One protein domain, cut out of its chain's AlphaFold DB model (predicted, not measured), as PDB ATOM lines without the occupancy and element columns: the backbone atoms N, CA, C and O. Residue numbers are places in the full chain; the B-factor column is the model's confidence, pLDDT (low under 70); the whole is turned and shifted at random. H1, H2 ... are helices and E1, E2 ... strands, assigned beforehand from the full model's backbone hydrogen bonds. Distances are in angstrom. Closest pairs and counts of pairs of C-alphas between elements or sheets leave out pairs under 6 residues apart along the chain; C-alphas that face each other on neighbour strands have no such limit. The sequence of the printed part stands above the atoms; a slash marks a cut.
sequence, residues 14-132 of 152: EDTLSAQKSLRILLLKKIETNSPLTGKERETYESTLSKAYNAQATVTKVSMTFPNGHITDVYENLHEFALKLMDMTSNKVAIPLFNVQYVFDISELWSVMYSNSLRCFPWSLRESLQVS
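This is residues 14 to 132 of the 152 residues of an uncharacterized protein of marine sediment metagenome (UniProt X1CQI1). Four helices make an up-and-down bundle built of two antiparallel pairs, H1 with H4 and H2 with H3, and H2 crosses H1 and H4 at 40 degrees. Two small strand hairpins, E1 with E2 and E3 with E4, join the bundle near opposite ends of H3, away from H1. The printed part has 119 residues with four named helices and four named strands, in the order H1 H2 E1 E2 H3 E3 E4 H4, and both two-stranded sheets are antiparallel. The class is mostly helix, and the whole is compact, with a radius of gyration of the C-alphas of 14.4 A and spans of 44 by 33 by 19 A.

Find C-alpha 92 at (40.692, 216.977, 319.261), where E3 begins; it runs over residues 92 to 97, 15.3 A. E4, residues 100 to 105, comes back over 16.4 A. H4 follows directly, residues 106 to 132, 37.7 A long, ending at C-alpha 132 at (71.736, 193.276, 336.323). Look earlier for H3, residues 74 to 85, 16.5 A, and before it the short strands E1, residues 63 to 65, and E2, residues 71 to 73. H2 is residues 39 to 54, 22.2 A, and H1 is residues 14 to 33, 28.7 A, starting at C-alpha 14 at (62.667, 191.477, 333.386).

Start at the hairpin of E3 and E4, antiparallel at 150 degrees, where N 95 and O 102 are 2.8 A apart, within hydrogen-bond range. The closest C-alphas of E3 and H3 are those of Lys 84 and Val 93, 7.1 A apart. H3 touches H4 at a steep tilt of 38 degrees, closest at the C-alphas of Leu 78 and Met 113, 6.1 A. H3 touches H2 at a shallow tilt of 4 degrees, opposite ways, closest at the C-alphas of Tyr 53 and Tyr 75, 7.0 A. H1 touches H4 at a shallow tilt of 6 degrees, opposite ways, closest at the C-alphas of Ile 31 and Trp 110, 5.7 A. H1 and H2 form a helical hairpin, closest at the C-alphas of Ala 19 and Thr 48, 5.5 A, while H1 and H3 are apart. In the hairpin of E1 and E2, antiparallel at 152 degrees, N 64 and O 72 are 2.8 A apart. Every O i to N i+4 pair is within hydrogen-bond range in H1, H2 and H3, and 21 of 23 are in H4.

The C-alphas farthest apart, of Ser 90 and Ser 132, are 44.2 A apart. The printed part has no cut and no long link. H4 has a kink of 26 degrees near residue 122. Mean pLDDT of the printed part is 77.4; look under 70 at residues 52 to 61 and 126 to 132, among others.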
ATOM      1  N   GLU A  14      63.959 192.157 333.390       77.25
ATOM      2  CA  GLU A  14      62.667 191.477 333.386       77.25
ATOM      3  C   GLU A  14      61.536 192.449 333.746       77.25
ATOM      4  O   GLU A  14      60.525 192.500 333.041       77.25
ATOM      5  N   ASP A  15      61.746 193.293 334.761       75.56
ATOM      6  CA  ASP A  15      60.802 194.355 335.131       75.56
ATOM      7  C   ASP A  15      60.596 195.345 333.978       75.56
ATOM      8  O   ASP A  15      59.467 195.721 333.654       75.56
ATOM      9  N   THR A  16      61.691 195.731 333.319       77.12
ATOM     10  CA  THR A  16      61.672 196.690 332.207       77.12
ATOM     11  C   THR A  16      60.966 196.110 330.974       77.12
ATOM     12  O   THR A  16      60.177 196.804 330.332       77.12
ATOM     13  N   LEU A  17      61.185 194.827 330.661       80.69
ATOM     14  CA  LEU A  17      60.482 194.115 329.585       80.69
ATOM     15  C   LEU A  17      58.983 193.980 329.875       80.69
ATOM     16  O   LEU A  17      58.157 194.177 328.982       80.69
ATOM     17  N   SER A  18      58.627 193.658 331.118       84.12
ATOM     18  CA  SER A  18      57.232 193.566 331.551       84.12
ATOM     19  C   SER A  18      56.523 194.918 331.428       84.12
ATOM     20  O   SER A  18      55.439 195.004 330.847       84.12
ATOM     21  N   ALA A  19      57.176 195.998 331.871       81.31
ATOM     22  CA  ALA A  19      56.679 197.363 331.724       81.31
ATOM     23  C   ALA A  19      56.482 197.749 330.248       81.31
ATOM     24  O   ALA A  19      55.412 198.231 329.876       81.31
ATOM     25  N   GLN A  20      57.465 197.463 329.386       83.75
ATOM     26  CA  GLN A  20      57.363 197.718 327.946       83.75
ATOM     27  C   GLN A  20      56.161 196.999 327.330       83.75
ATOM     28  O   GLN A  20      55.400 197.591 326.561       83.75
ATOM     29  N   LYS A  21      55.983 195.715 327.659       86.81
ATOM     30  CA  LYS A  21      54.894 194.894 327.125       86.81
ATOM     31  C   LYS A  21      53.530 195.430 327.559       86.81
ATOM     32  O   LYS A  21      52.650 195.582 326.714       86.81
ATOM     33  N   SER A  22      53.371 195.749 328.841       86.06
ATOM     34  CA  SER A  22      52.129 196.305 329.387       86.06
ATOM     35  C   SER A  22      51.774 197.645 328.744       86.06
ATOM     36  O   SER A  22      50.637 197.830 328.306       86.06
ATOM     37  N   LEU A  23      52.750 198.550 328.600       87.38
ATOM     38  CA  LEU A  23      52.520 199.850 327.970       87.38
ATOM     39  C   LEU A  23      52.148 199.714 326.492       87.38
ATOM     40  O   LEU A  23      51.228 200.375 326.020       87.38
ATOM     41  N   ARG A  24      52.830 198.819 325.770       88.62
ATOM     42  CA  ARG A  24      52.541 198.526 324.363       88.62
ATOM     43  C   ARG A  24      51.112 198.035 324.169       88.62
ATOM     44  O   ARG A  24      50.435 198.525 323.273       88.62
ATOM     45  N   ILE A  25      50.655 197.091 324.990       91.06
ATOM     46  CA  ILE A  25      49.288 196.557 324.903       91.06
ATOM     47  C   ILE A  25      48.263 197.666 325.158       91.06
ATOM     48  O   ILE A  25      47.308 197.799 324.394       91.06
ATOM     49  N   LEU A  26      48.478 198.482 326.194       88.94
ATOM     50  CA  LEU A  26      47.585 199.591 326.521       88.94
ATOM     51  C   LEU A  26      47.498 200.601 325.370       88.94
ATOM     52  O   LEU A  26      46.397 200.939 324.944       88.94
ATOM     53  N   LEU A  27      48.638 201.050 324.843       89.50
ATOM     54  CA  LEU A  27      48.677 202.049 323.774       89.50
ATOM     55  C   LEU A  27      48.079 201.525 322.466       89.50
ATOM     56  O   LEU A  27      47.306 202.241 321.843       89.50
ATOM     57  N   LEU A  28      48.352 200.274 322.081       90.88
ATOM     58  CA  LEU A  28      47.731 199.670 320.895       90.88
ATOM     59  C   LEU A  28      46.208 199.601 321.027       90.88
ATOM     60  O   LEU A  28      45.499 200.022 320.119       90.88
ATOM     61  N   LYS A  29      45.697 199.186 322.192       91.19
ATOM     62  CA  LYS A  29      44.255 199.198 322.467       91.19
ATOM     63  C   LYS A  29      43.666 200.608 322.346       91.19
ATOM     64  O   LYS A  29      42.550 200.768 321.856       91.19
ATOM     65  N   LYS A  30      44.385 201.642 322.797       89.44
ATOM     66  CA  LYS A  30      43.934 203.039 322.690       89.44
ATOM     67  C   LYS A  30      43.968 203.564 321.258       89.44
ATOM     68  O   LYS A  30      43.029 204.251 320.880       89.44
ATOM     69  N   ILE A  31      44.952 203.166 320.452       88.62
ATOM     70  CA  ILE A  31      44.977 203.442 319.006       88.62
ATOM     71  C   ILE A  31      43.760 202.806 318.322       88.62
ATOM     72  O   ILE A  31      43.047 203.485 317.593       88.62
ATOM     73  N   GLU A  32      43.486 201.527 318.592       89.75
ATOM     74  CA  GLU A  32      42.376 200.792 317.968       89.75
ATOM     75  C   GLU A  32      41.001 201.340 318.363       89.75
ATOM     76  O   GLU A  32      40.108 201.460 317.531       89.75
ATOM     77  N   THR A  33      40.820 201.670 319.642       87.94
ATOM     78  CA  THR A  33      39.529 202.140 320.171       87.94
ATOM     79  C   THR A  33      39.342 203.650 320.074       87.94
ATOM     80  O   THR A  33      38.240 204.132 320.324       87.94
ATOM     81  N   ASN A  34      40.412 204.391 319.773       84.31
ATOM     82  CA  ASN A  34      40.482 205.851 319.802       84.31
ATOM     83  C   ASN A  34      39.835 206.471 321.059       84.31
ATOM     84  O   ASN A  34      39.176 207.506 320.996       84.31
ATOM     85  N   SER A  35      39.977 205.797 322.202       83.62
ATOM     86  CA  SER A  35      39.309 206.162 323.453       83.62
ATOM     87  C   SER A  35      40.242 206.937 324.392       83.62
ATOM     88  O   SER A  35      41.454 206.718 324.351       83.62
ATOM     89  N   PRO A  36      39.719 207.814 325.267       82.94
ATOM     90  CA  PRO A  36      40.519 208.470 326.303       82.94
ATOM     91  C   PRO A  36      41.010 207.465 327.359       82.94
ATOM     92  O   PRO A  36      40.478 206.355 327.483       82.94
ATOM     93  N   LEU A  37      42.029 207.832 328.143       81.44
ATOM     94  CA  LEU A  37      42.469 207.027 329.290       81.44
ATOM     95  C   LEU A  37      41.446 207.130 330.424       81.44
ATOM     96  O   LEU A  37      41.099 208.223 330.862       81.44
ATOM     97  N   THR A  38      41.000 205.989 330.949       83.44
ATOM     98  CA  THR A  38      40.294 205.973 332.238       83.44
ATOM     99  C   THR A  38      41.275 206.279 333.375       83.44
ATOM    100  O   THR A  38      42.472 206.013 333.247       83.44
ATOM    101  N   GLY A  39      40.788 206.773 334.522       81.25
ATOM    102  CA  GLY A  39      41.655 207.117 335.663       81.25
ATOM    103  C   GLY A  39      42.585 205.972 336.096       81.25
ATOM    104  O   GLY A  39      43.787 206.166 336.253       81.25
ATOM    105  N   LYS A  40      42.062 204.740 336.155       84.62
ATOM    106  CA  LYS A  40      42.849 203.538 336.482       84.62
ATOM    107  C   LYS A  40      43.896 203.191 335.415       84.62
ATOM    108  O   LYS A  40      45.006 202.763 335.740       84.62
ATOM    109  N   GLU A  41      43.554 203.340 334.135       86.06
ATOM    110  CA  GLU A  41      44.507 203.117 333.039       86.06
ATOM    111  C   GLU A  41      45.628 204.156 333.066       86.06
ATOM    112  O   GLU A  41      46.771 203.810 332.781       86.06
ATOM    113  N   ARG A  42      45.328 205.396 333.462       83.06
ATOM    114  CA  ARG A  42      46.312 206.467 333.620       83.06
ATOM    115  C   ARG A  42      47.276 206.201 334.771       83.06
ATOM    116  O   ARG A  42      48.477 206.254 334.545       83.06
ATOM    117  N   GLU A  43      46.794 205.834 335.955       83.00
ATOM    118  CA  GLU A  43      47.679 205.445 337.070       83.00
ATOM    119  C   GLU A  43      48.613 204.297 336.664       83.00
ATOM    120  O   GLU A  43      49.816 204.309 336.936       83.00
ATOM    121  N   THR A  44      48.066 203.316 335.940       83.75
ATOM    122  CA  THR A  44      48.842 202.192 335.407       83.75
ATOM    123  C   THR A  44      49.869 202.662 334.376       83.75
ATOM    124  O   THR A  44      51.026 202.237 334.422       83.75
ATOM    125  N   TYR A  45      49.470 203.546 333.457       85.56
ATOM    126  CA  TYR A  45      50.333 204.148 332.444       85.56
ATOM    127  C   TYR A  45      51.486 204.924 333.089       85.56
ATOM    128  O   TYR A  45      52.643 204.617 332.817       85.56
ATOM    129  N   GLU A  46      51.187 205.867 333.984       83.00
ATOM    130  CA  GLU A  46      52.173 206.712 334.665       83.00
ATOM    131  C   GLU A  46      53.127 205.887 335.515       83.00
ATOM    132  O   GLU A  46      54.339 206.096 335.456       83.00
ATOM    133  N   SER A  47      52.609 204.902 336.256       82.31
ATOM    134  CA  SER A  47      53.444 203.987 337.031       82.31
ATOM    135  C   SER A  47      54.390 203.210 336.114       82.31
ATOM    136  O   SER A  47      55.582 203.110 336.390       82.31
ATOM    137  N   THR A  48      53.894 202.695 334.988       81.19
ATOM    138  CA  THR A  48      54.700 201.917 334.036       81.19
ATOM    139  C   THR A  48      55.753 202.782 333.342       81.19
ATOM    140  O   THR A  48      56.909 202.370 333.224       81.19
ATOM    141  N   LEU A  49      55.376 203.991 332.928       80.06
ATOM    142  CA  LEU A  49      56.263 204.952 332.284       80.06
ATOM    143  C   LEU A  49      57.340 205.451 333.259       80.06
ATOM    144  O   LEU A  49      58.517 205.454 332.907       80.06
ATOM    145  N   SER A  50      56.970 205.778 334.501       75.81
ATOM    146  CA  SER A  50      57.910 206.172 335.562       75.81
ATOM    147  C   SER A  50      58.917 205.069 335.863       75.81
ATOM    148  O   SER A  50      60.104 205.339 336.008       75.81
ATOM    149  N   LYS A  51      58.477 203.805 335.929       72.88
ATOM    150  CA  LYS A  51      59.380 202.658 336.134       72.88
ATOM    151  C   LYS A  51      60.372 202.508 334.984       72.88
ATOM    152  O   LYS A  51      61.557 202.302 335.225       72.88
ATOM    153  N   ALA A  52      59.898 202.646 333.747       69.00
ATOM    154  CA  ALA A  52      60.741 202.587 332.557       69.00
ATOM    155  C   ALA A  52      61.772 203.721 332.517       69.00
ATOM    156  O   ALA A  52      62.920 203.498 332.137       69.00
ATOM    157  N   TYR A  53      61.370 204.920 332.923       69.56
ATOM    158  CA  TYR A  53      62.235 206.091 332.983       69.56
ATOM    159  C   TYR A  53      63.255 205.997 334.121       69.56
ATOM    160  O   TYR A  53      64.444 206.149 333.882       69.56
ATOM    161  N   ASN A  54      62.832 205.615 335.326       66.25
ATOM    162  CA  ASN A  54      63.727 205.428 336.475       66.25
ATOM    163  C   ASN A  54      64.707 204.253 336.297       66.25
ATOM    164  O   ASN A  54      65.702 204.163 337.014       66.25
ATOM    165  N   ALA A  55      64.433 203.336 335.364       63.38
ATOM    166  CA  ALA A  55      65.382 202.306 334.950       63.38
ATOM    167  C   ALA A  55      66.515 202.855 334.060       63.38
ATOM    168  O   ALA A  55      67.549 202.197 333.930       63.38
ATOM    169  N   GLN A  56      66.349 204.034 333.450       62.31
ATOM    170  CA  GLN A  56      67.439 204.733 332.772       62.31
ATOM    171  C   GLN A  56      68.379 205.299 333.839       62.31
ATOM    172  O   GLN A  56      67.944 205.973 334.774       62.31
ATOM    173  N   ALA A  57      69.678 205.013 333.730       54.88
ATOM    174  CA  ALA A  57      70.663 205.674 334.573       54.88
ATOM    175  C   ALA A  57      70.568 207.195 334.365       54.88
ATOM    176  O   ALA A  57      70.347 207.659 333.246       54.88
ATOM    177  N   THR A  58      70.783 207.972 335.432       53.84
ATOM    178  CA  THR A  58      70.640 209.441 335.506       53.84
ATOM    179  C   THR A  58      71.352 210.234 334.401       53.84
ATOM    180  O   THR A  58      71.081 211.419 334.233       53.84
ATOM    181  N   VAL A  59      72.264 209.599 333.665       50.56
ATOM    182  CA  VAL A  59      73.139 210.209 332.661       50.56
ATOM    183  C   VAL A  59      72.538 210.176 331.248       50.56
ATOM    184  O   VAL A  59      72.874 211.035 330.437       50.56
ATOM    185  N   THR A  60      71.622 209.248 330.939       58.16
ATOM    186  CA  THR A  60      71.140 209.032 329.559       58.16
ATOM    187  C   THR A  60      69.635 209.266 329.451       58.16
ATOM    188  O   THR A  60      68.855 208.331 329.282       58.16
ATOM    189  N   LYS A  61      69.223 210.532 329.545       66.69
ATOM    190  CA  LYS A  61      67.844 210.945 329.263       66.69
ATOM    191  C   LYS A  61      67.633 211.090 327.760       66.69
ATOM    192  O   LYS A  61      68.391 211.783 327.081       66.69
ATOM    193  N   VAL A  62      66.602 210.441 327.226       70.44
ATOM    194  CA  VAL A  62      66.255 210.568 325.805       70.44
ATOM    195  C   VAL A  62      65.517 211.888 325.606       70.44
ATOM    196  O   VAL A  62      64.423 212.075 326.128       70.44
ATOM    197  N   SER A  63      66.111 212.795 324.834       74.38
ATOM    198  CA  SER A  63      65.519 214.098 324.516       74.38
ATOM    199  C   SER A  63      65.007 214.151 323.076       74.38
ATOM    200  O   SER A  63      65.482 213.422 322.203       74.38
ATOM    201  N   MET A  64      64.043 215.031 322.820       71.44
ATOM    202  CA  MET A  64      63.528 215.354 321.493       71.44
ATOM    203  C   MET A  64      63.738 216.838 321.206       71.44
ATOM    204  O   MET A  64      63.379 217.679 322.027       71.44
ATOM    205  N   THR A  65      64.271 217.145 320.023       73.75
ATOM    206  CA  THR A  65      64.376 218.515 319.514       73.75
ATOM    207  C   THR A  65      63.210 218.802 318.575       73.75
ATOM    208  O   THR A  65      63.000 218.079 317.599       73.75
ATOM    209  N   PHE A  66      62.450 219.852 318.861       69.62
ATOM    210  CA  PHE A  66      61.363 220.339 318.022       69.62
ATOM    211  C   PHE A  66      61.882 221.198 316.858       69.62
ATOM    212  O   PHE A  66      62.988 221.737 316.935       69.62
ATOM    213  N   PRO A  67      61.085 221.396 315.788       68.56
ATOM    214  CA  PRO A  67      61.481 222.218 314.638       68.56
ATOM    215  C   PRO A  67      61.849 223.671 314.978       68.56
ATOM    216  O   PRO A  67      62.600 224.301 314.244       68.56
ATOM    217  N   ASN A  68      61.344 224.200 316.096       72.56
ATOM    218  CA  ASN A  68      61.674 225.533 316.609       72.56
ATOM    219  C   ASN A  68      62.989 225.577 317.422       72.56
ATOM    220  O   ASN A  68      63.311 226.613 317.997       72.56
ATOM    221  N   GLY A  69      63.726 224.465 317.507       72.06
ATOM    222  CA  GLY A  69      64.977 224.343 318.259       72.06
ATOM    223  C   GLY A  69      64.808 224.030 319.748       72.06
ATOM    224  O   GLY A  69      65.811 223.856 320.436       72.06
ATOM    225  N   HIS A  70      63.578 223.928 320.261       75.31
ATOM    226  CA  HIS A  70      63.349 223.575 321.659       75.31
ATOM    227  C   HIS A  70      63.662 222.099 321.928       75.31
ATOM    228  O   HIS A  70      63.316 221.238 321.122       75.31
ATOM    229  N   ILE A  71      64.278 221.798 323.074       76.19
ATOM    230  CA  ILE A  71      64.648 220.438 323.481       76.19
ATOM    231  C   ILE A  71      63.870 220.077 324.741       76.19
ATOM    232  O   ILE A  71      63.955 220.795 325.730       76.19
ATOM    233  N   THR A  72      63.162 218.950 324.715       74.00
ATOM    234  CA  THR A  72      62.446 218.427 325.886       74.00
ATOM    235  C   THR A  72      62.775 216.963 326.125       74.00
ATOM    236  O   THR A  72      63.103 216.229 325.185       74.00
ATOM    237  N   ASP A  73      62.635 216.514 327.369       78.75
ATOM    238  CA  ASP A  73      62.698 215.094 327.696       78.75
ATOM    239  C   ASP A  73      61.487 214.360 327.091       78.75
ATOM    240  O   ASP A  73      60.345 214.829 327.161       78.75
ATOM    241  N   VAL A  74      61.721 213.202 326.468       79.00
ATOM    242  CA  VAL A  74      60.649 212.379 325.890       79.00
ATOM    243  C   VAL A  74      59.666 211.915 326.970       79.00
ATOM    244  O   VAL A  74      58.472 211.820 326.692       79.00
ATOM    245  N   TYR A  75      60.132 211.653 328.190       77.12
ATOM    246  CA  TYR A  75      59.285 211.308 329.328       77.12
ATOM    247  C   TYR A  75      58.327 212.441 329.695       77.12
ATOM    248  O   TYR A  75      57.134 212.188 329.843       77.12
ATOM    249  N   GLU A  76      58.826 213.675 329.804       76.50
ATOM    250  CA  GLU A  76      58.007 214.842 330.159       76.50
ATOM    251  C   GLU A  76      56.909 215.067 329.118       76.50
ATOM    252  O   GLU A  76      55.736 215.167 329.469       76.50
ATOM    253  N   ASN A  77      57.259 214.978 327.832       79.75
ATOM    254  CA  ASN A  77      56.300 215.027 326.726       79.75
ATOM    255  C   ASN A  77      55.216 213.938 326.832       79.75
ATOM    256  O   ASN A  77      54.025 214.201 326.685       79.75
ATOM    257  N   LEU A  78      55.623 212.687 327.076       82.38
ATOM    258  CA  LEU A  78      54.696 211.560 327.208       82.38
ATOM    259  C   LEU A  78      53.775 211.710 328.424       82.38
ATOM    260  O   LEU A  78      52.597 211.355 328.347       82.38
ATOM    261  N   HIS A  79      54.303 212.234 329.528       81.88
ATOM    262  CA  HIS A  79      53.537 212.519 330.732       81.88
ATOM    263  C   HIS A  79      52.500 213.620 330.480       81.88
ATOM    264  O   HIS A  79      51.322 213.418 330.770       81.88
ATOM    265  N   GLU A  80      52.892 214.736 329.861       79.94
ATOM    266  CA  GLU A  80      51.968 215.818 329.512       79.94
ATOM    267  C   GLU A  80      50.860 215.356 328.560       79.94
ATOM    268  O   GLU A  80      49.689 215.681 328.772       79.94
ATOM    269  N   PHE A  81      51.186 214.546 327.549       83.31
ATOM    270  CA  PHE A  81      50.178 213.986 326.645       83.31
ATOM    271  C   PHE A  81      49.197 213.077 327.383       83.31
ATOM    272  O   PHE A  81      47.990 213.193 327.177       83.31
ATOM    273  N   ALA A  82      49.685 212.224 328.288       81.12
ATOM    274  CA  ALA A  82      48.821 211.380 329.107       81.12
ATOM    275  C   ALA A  82      47.867 212.212 329.976       81.12
ATOM    276  O   ALA A  82      46.686 211.880 330.057       81.12
ATOM    277  N   LEU A  83      48.349 213.316 330.563       79.50
ATOM    278  CA  LEU A  83      47.517 214.239 331.335       79.50
ATOM    279  C   LEU A  83      46.442 214.913 330.477       79.50
ATOM    280  O   LEU A  83      45.314 215.069 330.932       79.50
ATOM    281  N   LYS A  84      46.769 215.309 329.243       79.88
ATOM    282  CA  LYS A  84      45.829 215.987 328.332       79.88
ATOM    283  C   LYS A  84      44.825 215.055 327.666       79.88
ATOM    284  O   LYS A  84      43.780 215.522 327.231       79.88
ATOM    285  N   LEU A  85      45.139 213.767 327.574       79.00
ATOM    286  CA  LEU A  85      44.232 212.740 327.056       79.00
ATOM    287  C   LEU A  85      43.258 212.218 328.119       79.00
ATOM    288  O   LEU A  85      42.325 211.486 327.782       79.00
ATOM    289  N   MET A  86      43.451 212.596 329.385       69.62
ATOM    290  CA  MET A  86      42.401 212.505 330.394       69.62
ATOM    291  C   MET A  86      41.381 213.619 330.182       69.62
ATOM    292  O   MET A  86      41.714 214.709 329.727       69.62
ATOM    293  N   ASP A  87      40.132 213.335 330.528       63.53
ATOM    294  CA  ASP A  87      39.039 214.316 330.551       63.53
ATOM    295  C   ASP A  87      38.619 214.867 329.173       63.53
ATOM    296  O   ASP A  87      37.720 215.703 329.071       63.53
ATOM    297  N   MET A  88      39.210 214.354 328.088       70.44
ATOM    298  CA  MET A  88      38.835 214.705 326.723       70.44
ATOM    299  C   MET A  88      37.562 213.971 326.296       70.44
ATOM    300  O   MET A  88      37.533 212.752 326.136       70.44
ATOM    301  N   THR A  89      36.508 214.750 326.069       67.19
ATOM    302  CA  THR A  89      35.252 214.316 325.432       67.19
ATOM    303  C   THR A  89      35.232 214.598 323.927       67.19
ATOM    304  O   THR A  89      34.343 214.129 323.218       67.19
ATOM    305  N   SER A  90      36.212 215.362 323.436       75.81
ATOM    306  CA  SER A  90      36.397 215.727 322.032       75.81
ATOM    307  C   SER A  90      37.481 214.869 321.390       75.81
ATOM    308  O   SER A  90      38.478 214.558 322.031       75.81
ATOM    309  N   ASN A  91      37.346 214.570 320.095       80.88
ATOM    310  CA  ASN A  91      38.381 213.883 319.309       80.88
ATOM    311  C   ASN A  91      39.632 214.740 319.053       80.88
ATOM    312  O   ASN A  91      40.611 214.229 318.514       80.88
ATOM    313  N   LYS A  92      39.593 216.026 319.423       84.12
ATOM    314  CA  LYS A  92      40.692 216.977 319.261       84.12
ATOM    315  C   LYS A  92      41.195 217.461 320.606       84.12
ATOM    316  O   LYS A  92      40.406 217.929 321.427       84.12
ATOM    317  N   VAL A  93      42.510 217.427 320.776       81.56
ATOM    318  CA  VAL A  93      43.212 217.834 321.991       81.56
ATOM    319  C   VAL A  93      44.078 219.040 321.676       81.56
ATOM    320  O   VAL A  93      44.925 218.997 320.784       81.56
ATOM    321  N   ALA A  94      43.879 220.116 322.428       82.94
ATOM    322  CA  ALA A  94      44.735 221.286 322.349       82.94
ATOM    323  C   ALA A  94      45.861 221.178 323.387       82.94
ATOM    324  O   ALA A  94      45.607 221.175 324.595       82.94
ATOM    325  N   ILE A  95      47.104 221.102 322.918       77.75
ATOM    326  CA  ILE A  95      48.299 221.002 323.750       77.75
ATOM    327  C   ILE A  95      49.109 222.293 323.587       77.75
ATOM    328  O   ILE A  95      49.528 222.623 322.472       77.75
ATOM    329  N   PRO A  96      49.324 223.052 324.673       74.06
ATOM    330  CA  PRO A  96      50.230 224.187 324.643       74.06
ATOM    331  C   PRO A  96      51.673 223.675 324.609       74.06
ATOM    332  O   PRO A  96      52.135 223.072 325.568       74.06
ATOM    333  N   LEU A  97      52.386 223.932 323.515       72.62
ATOM    334  CA  LEU A  97      53.816 223.663 323.383       72.62
ATOM    335  C   LEU A  97      54.516 224.974 323.014       72.62
ATOM    336  O   LEU A  97      54.210 225.586 321.993       72.62
ATOM    337  N   PHE A  98      55.467 225.418 323.837       70.56
ATOM    338  CA  PHE A  98      56.343 226.567 323.534       70.56
ATOM    339  C   PHE A  98      55.593 227.870 323.221       70.56
ATOM    340  O   PHE A  98      55.921 228.569 322.265       70.56
ATOM    341  N   ASN A  99      54.581 228.196 324.033       72.25
ATOM    342  CA  ASN A  99      53.700 229.362 323.858       72.25
ATOM    343  C   ASN A  99      52.831 229.332 322.587       72.25
ATOM    344  O   ASN A  99      52.176 230.322 322.269       72.25
ATOM    345  N   VAL A 100      52.786 228.198 321.885       75.56
ATOM    346  CA  VAL A 100      51.896 227.952 320.750       75.56
ATOM    347  C   VAL A 100      50.924 226.841 321.130       75.56
ATOM    348  O   VAL A 100      51.306 225.818 321.695       75.56
ATOM    349  N   GLN A 101      49.641 227.035 320.842       81.00
ATOM    350  CA  GLN A 101      48.638 225.999 321.050       81.00
ATOM    351  C   GLN A 101      48.542 225.136 319.793       81.00
ATOM    352  O   GLN A 101      48.088 225.598 318.748       81.00
ATOM    353  N   TYR A 102      48.964 223.881 319.902       79.31
ATOM    354  CA  TYR A 102      48.814 222.897 318.839       79.31
ATOM    355  C   TYR A 102      47.548 222.086 319.076       79.31
ATOM    356  O   TYR A 102      47.266 221.683 320.203       79.31
ATOM    357  N   VAL A 103      46.779 221.847 318.019       83.50
ATOM    358  CA  VAL A 103      45.577 221.014 318.075       83.50
ATOM    359  C   VAL A 103      45.866 219.729 317.321       83.50
ATOM    360  O   VAL A 103      46.180 219.776 316.135       83.50
ATOM    361  N   PHE A 104      45.752 218.604 318.016       83.25
ATOM    362  CA  PHE A 104      45.990 217.272 317.472       83.25
ATOM    363  C   PHE A 104      44.718 216.440 317.533       83.25
ATOM    364  O   PHE A 104      43.916 216.597 318.460       83.25
ATOM    365  N   ASP A 105      44.559 215.517 316.590       86.19
ATOM    366  CA  ASP A 105      43.570 214.456 316.735       86.19
ATOM    367  C   ASP A 105      44.069 213.416 317.759       86.19
ATOM    368  O   ASP A 105      45.262 213.108 317.847       86.19
ATOM    369  N   ILE A 106      43.156 212.852 318.556       84.50
ATOM    370  CA  ILE A 106      43.490 211.852 319.588       84.50
ATOM    371  C   ILE A 106      44.244 210.652 318.991       84.50
ATOM    372  O   ILE A 106      45.198 210.154 319.590       84.50
ATOM    373  N   SER A 107      43.856 210.211 317.795       82.50
ATOM    374  CA  SER A 107      44.483 209.088 317.089       82.50
ATOM    375  C   SER A 107      45.954 209.357 316.748       82.50
ATOM    376  O   SER A 107      46.803 208.461 316.858       82.50
ATOM    377  N   GLU A 108      46.278 210.599 316.387       84.44
ATOM    378  CA  GLU A 108      47.649 211.042 316.144       84.44
ATOM    379  C   GLU A 108      48.447 211.052 317.446       84.44
ATOM    380  O   GLU A 108      49.557 210.520 317.488       84.44
ATOM    381  N   LEU A 109      47.864 211.563 318.536       85.81
ATOM    382  CA  LEU A 109      48.523 211.576 319.841       85.81
ATOM    383  C   LEU A 109      48.825 210.173 320.355       85.81
ATOM    384  O   LEU A 109      49.936 209.937 320.830       85.81
ATOM    385  N   TRP A 110      47.911 209.214 320.198       86.94
ATOM    386  CA  TRP A 110      48.197 207.827 320.570       86.94
ATOM    387  C   TRP A 110      49.345 207.232 319.756       86.94
ATOM    388  O   TRP A 110      50.208 206.546 320.311       86.94
ATOM    389  N   SER A 111      49.402 207.539 318.461       86.19
ATOM    390  CA  SER A 111      50.477 207.092 317.570       86.19
ATOM    391  C   SER A 111      51.826 207.717 317.940       86.19
ATOM    392  O   SER A 111      52.857 207.031 317.949       86.19
ATOM    393  N   VAL A 112      51.828 209.001 318.312       84.81
ATOM    394  CA  VAL A 112      53.006 209.717 318.816       84.81
ATOM    395  C   VAL A 112      53.460 209.128 320.149       84.81
ATOM    396  O   VAL A 112      54.640 208.807 320.300       84.81
ATOM    397  N   MET A 113      52.544 208.914 321.096       85.50
ATOM    398  CA  MET A 113      52.854 208.318 322.397       85.50
ATOM    399  C   MET A 113      53.432 206.912 322.253       85.50
ATOM    400  O   MET A 113      54.436 206.584 322.887       85.50
ATOM    401  N   TYR A 114      52.845 206.092 321.382       87.56
ATOM    402  CA  TYR A 114      53.359 204.763 321.079       87.56
ATOM    403  C   TYR A 114      54.773 204.826 320.499       87.56
ATOM    404  O   TYR A 114      55.689 204.213 321.050       87.56
ATOM    405  N   SER A 115      54.986 205.638 319.465       83.69
ATOM    406  CA  SER A 115      56.292 205.784 318.812       83.69
ATOM    407  C   SER A 115      57.373 206.299 319.765       83.69
ATOM    408  O   SER A 115      58.487 205.775 319.784       83.69
ATOM    409  N   ASN A 116      57.048 207.286 320.600       80.69
ATOM    410  CA  ASN A 116      57.971 207.843 321.584       80.69
ATOM    411  C   ASN A 116      58.263 206.864 322.723       80.69
ATOM    412  O   ASN A 116      59.411 206.755 323.152       80.69
ATOM    413  N   SER A 117      57.279 206.068 323.152       80.19
ATOM    414  CA  SER A 117      57.528 205.008 324.130       80.19
ATOM    415  C   SER A 117      58.546 203.983 323.606       80.19
ATOM    416  O   SER A 117      59.483 203.624 324.320       80.19
ATOM    417  N   LEU A 118      58.458 203.599 322.325       73.44
ATOM    418  CA  LEU A 118      59.418 202.695 321.685       73.44
ATOM    419  C   LEU A 118      60.839 203.269 321.619       73.44
ATOM    420  O   LEU A 118      61.784 202.494 321.499       73.44
ATOM    421  N   ARG A 119      61.009 204.594 321.718       72.62
ATOM    422  CA  ARG A 119      62.330 205.231 321.795       72.62
ATOM    423  C   ARG A 119      62.926 205.147 323.195       72.62
ATOM    424  O   ARG A 119      64.130 204.962 323.297       72.62
ATOM    425  N   CYS A 120      62.123 205.221 324.258       70.62
ATOM    426  CA  CYS A 120      62.623 205.182 325.638       70.62
ATOM    427  C   CYS A 120      63.031 203.774 326.100       70.62
ATOM    428  O   CYS A 120      64.097 203.600 326.692       70.62
ATOM    429  N   PHE A 121      62.214 202.754 325.819       71.06
ATOM    430  CA  PHE A 121      62.419 201.410 326.381       71.06
ATOM    431  C   PHE A 121      63.722 200.703 325.972       71.06
ATOM    432  O   PHE A 121      64.308 200.048 326.832       71.06
ATOM    433  N   PRO A 122      64.227 200.803 324.726       69.50
ATOM    434  CA  PRO A 122      65.509 200.199 324.362       69.50
ATOM    435  C   PRO A 122      66.681 200.712 325.209       69.50
ATOM    436  O   PRO A 122      67.549 199.927 325.593       69.50
ATOM    437  N   TRP A 123      66.682 202.002 325.559       68.75
ATOM    438  CA  TRP A 123      67.692 202.588 326.443       68.75
ATOM    439  C   TRP A 123      67.524 202.100 327.880       68.75
ATOM    440  O   TRP A 123      68.484 201.608 328.467       68.75
ATOM    441  N   SER A 124      66.295 202.096 328.401       68.38
ATOM    442  CA  SER A 124      65.982 201.526 329.719       68.38
ATOM    443  C   SER A 124      66.397 200.050 329.834       68.38
ATOM    444  O   SER A 124      66.893 199.608 330.869       68.38
ATOM    445  N   LEU A 125      66.247 199.268 328.760       70.56
ATOM    446  CA  LEU A 125      66.657 197.861 328.704       70.56
ATOM    447  C   LEU A 125      68.176 197.687 328.694       70.56
ATOM    448  O   LEU A 125      68.697 196.766 329.325       70.56
ATOM    449  N   ARG A 126      68.899 198.554 327.982       69.56
ATOM    450  CA  ARG A 126      70.365 198.543 327.959       69.56
ATOM    451  C   ARG A 126      70.940 198.853 329.340       69.56
ATOM    452  O   ARG A 126      71.835 198.140 329.791       69.56
ATOM    453  N   GLU A 127      70.418 199.880 329.997       67.31
ATOM    454  CA  GLU A 127      70.865 200.309 331.325       67.31
ATOM    455  C   GLU A 127      70.511 199.265 332.397       67.31
ATOM    456  O   GLU A 127      71.382 198.821 333.149       67.31
ATOM    457  N   SER A 128      69.276 198.752 332.402       67.88
ATOM    458  CA  SER A 128      68.881 197.672 333.323       67.88
ATOM    459  C   SER A 128      69.702 196.390 333.124       67.88
ATOM    460  O   SER A 128      70.039 195.724 334.101       67.88
ATOM    461  N   LEU A 129      70.121 196.065 331.892       67.50
ATOM    462  CA  LEU A 129      71.052 194.960 331.627       67.50
ATOM    463  C   LEU A 129      72.425 195.189 332.280       67.50
ATOM    464  O   LEU A 129      73.011 194.242 332.811       67.50
ATOM    465  N   GLN A 130      72.965 196.410 332.224       66.88
ATOM    466  CA  GLN A 130      74.239 196.738 332.874       66.88
ATOM    467  C   GLN A 130      74.132 196.583 334.394       66.88
ATOM    468  O   GLN A 130      74.955 195.890 334.991       66.88
ATOM    469  N   VAL A 131      73.064 197.108 334.998       62.12
ATOM    470  CA  VAL A 131      72.808 196.975 336.440       62.12
ATOM    471  C   VAL A 131      72.620 195.511 336.853       62.12
ATOM    472  O   VAL A 131      73.184 195.075 337.859       62.12
ATOM    473  N   SER A 132      71.882 194.715 336.070       58.97
ATOM    474  CA  SER A 132      71.736 193.276 336.323       58.97
ATOM    475  C   SER A 132      73.086 192.551 336.299       58.97
ATOM    476  O   SER A 132      73.329 191.711 337.166       58.97
TER     477      SER A 132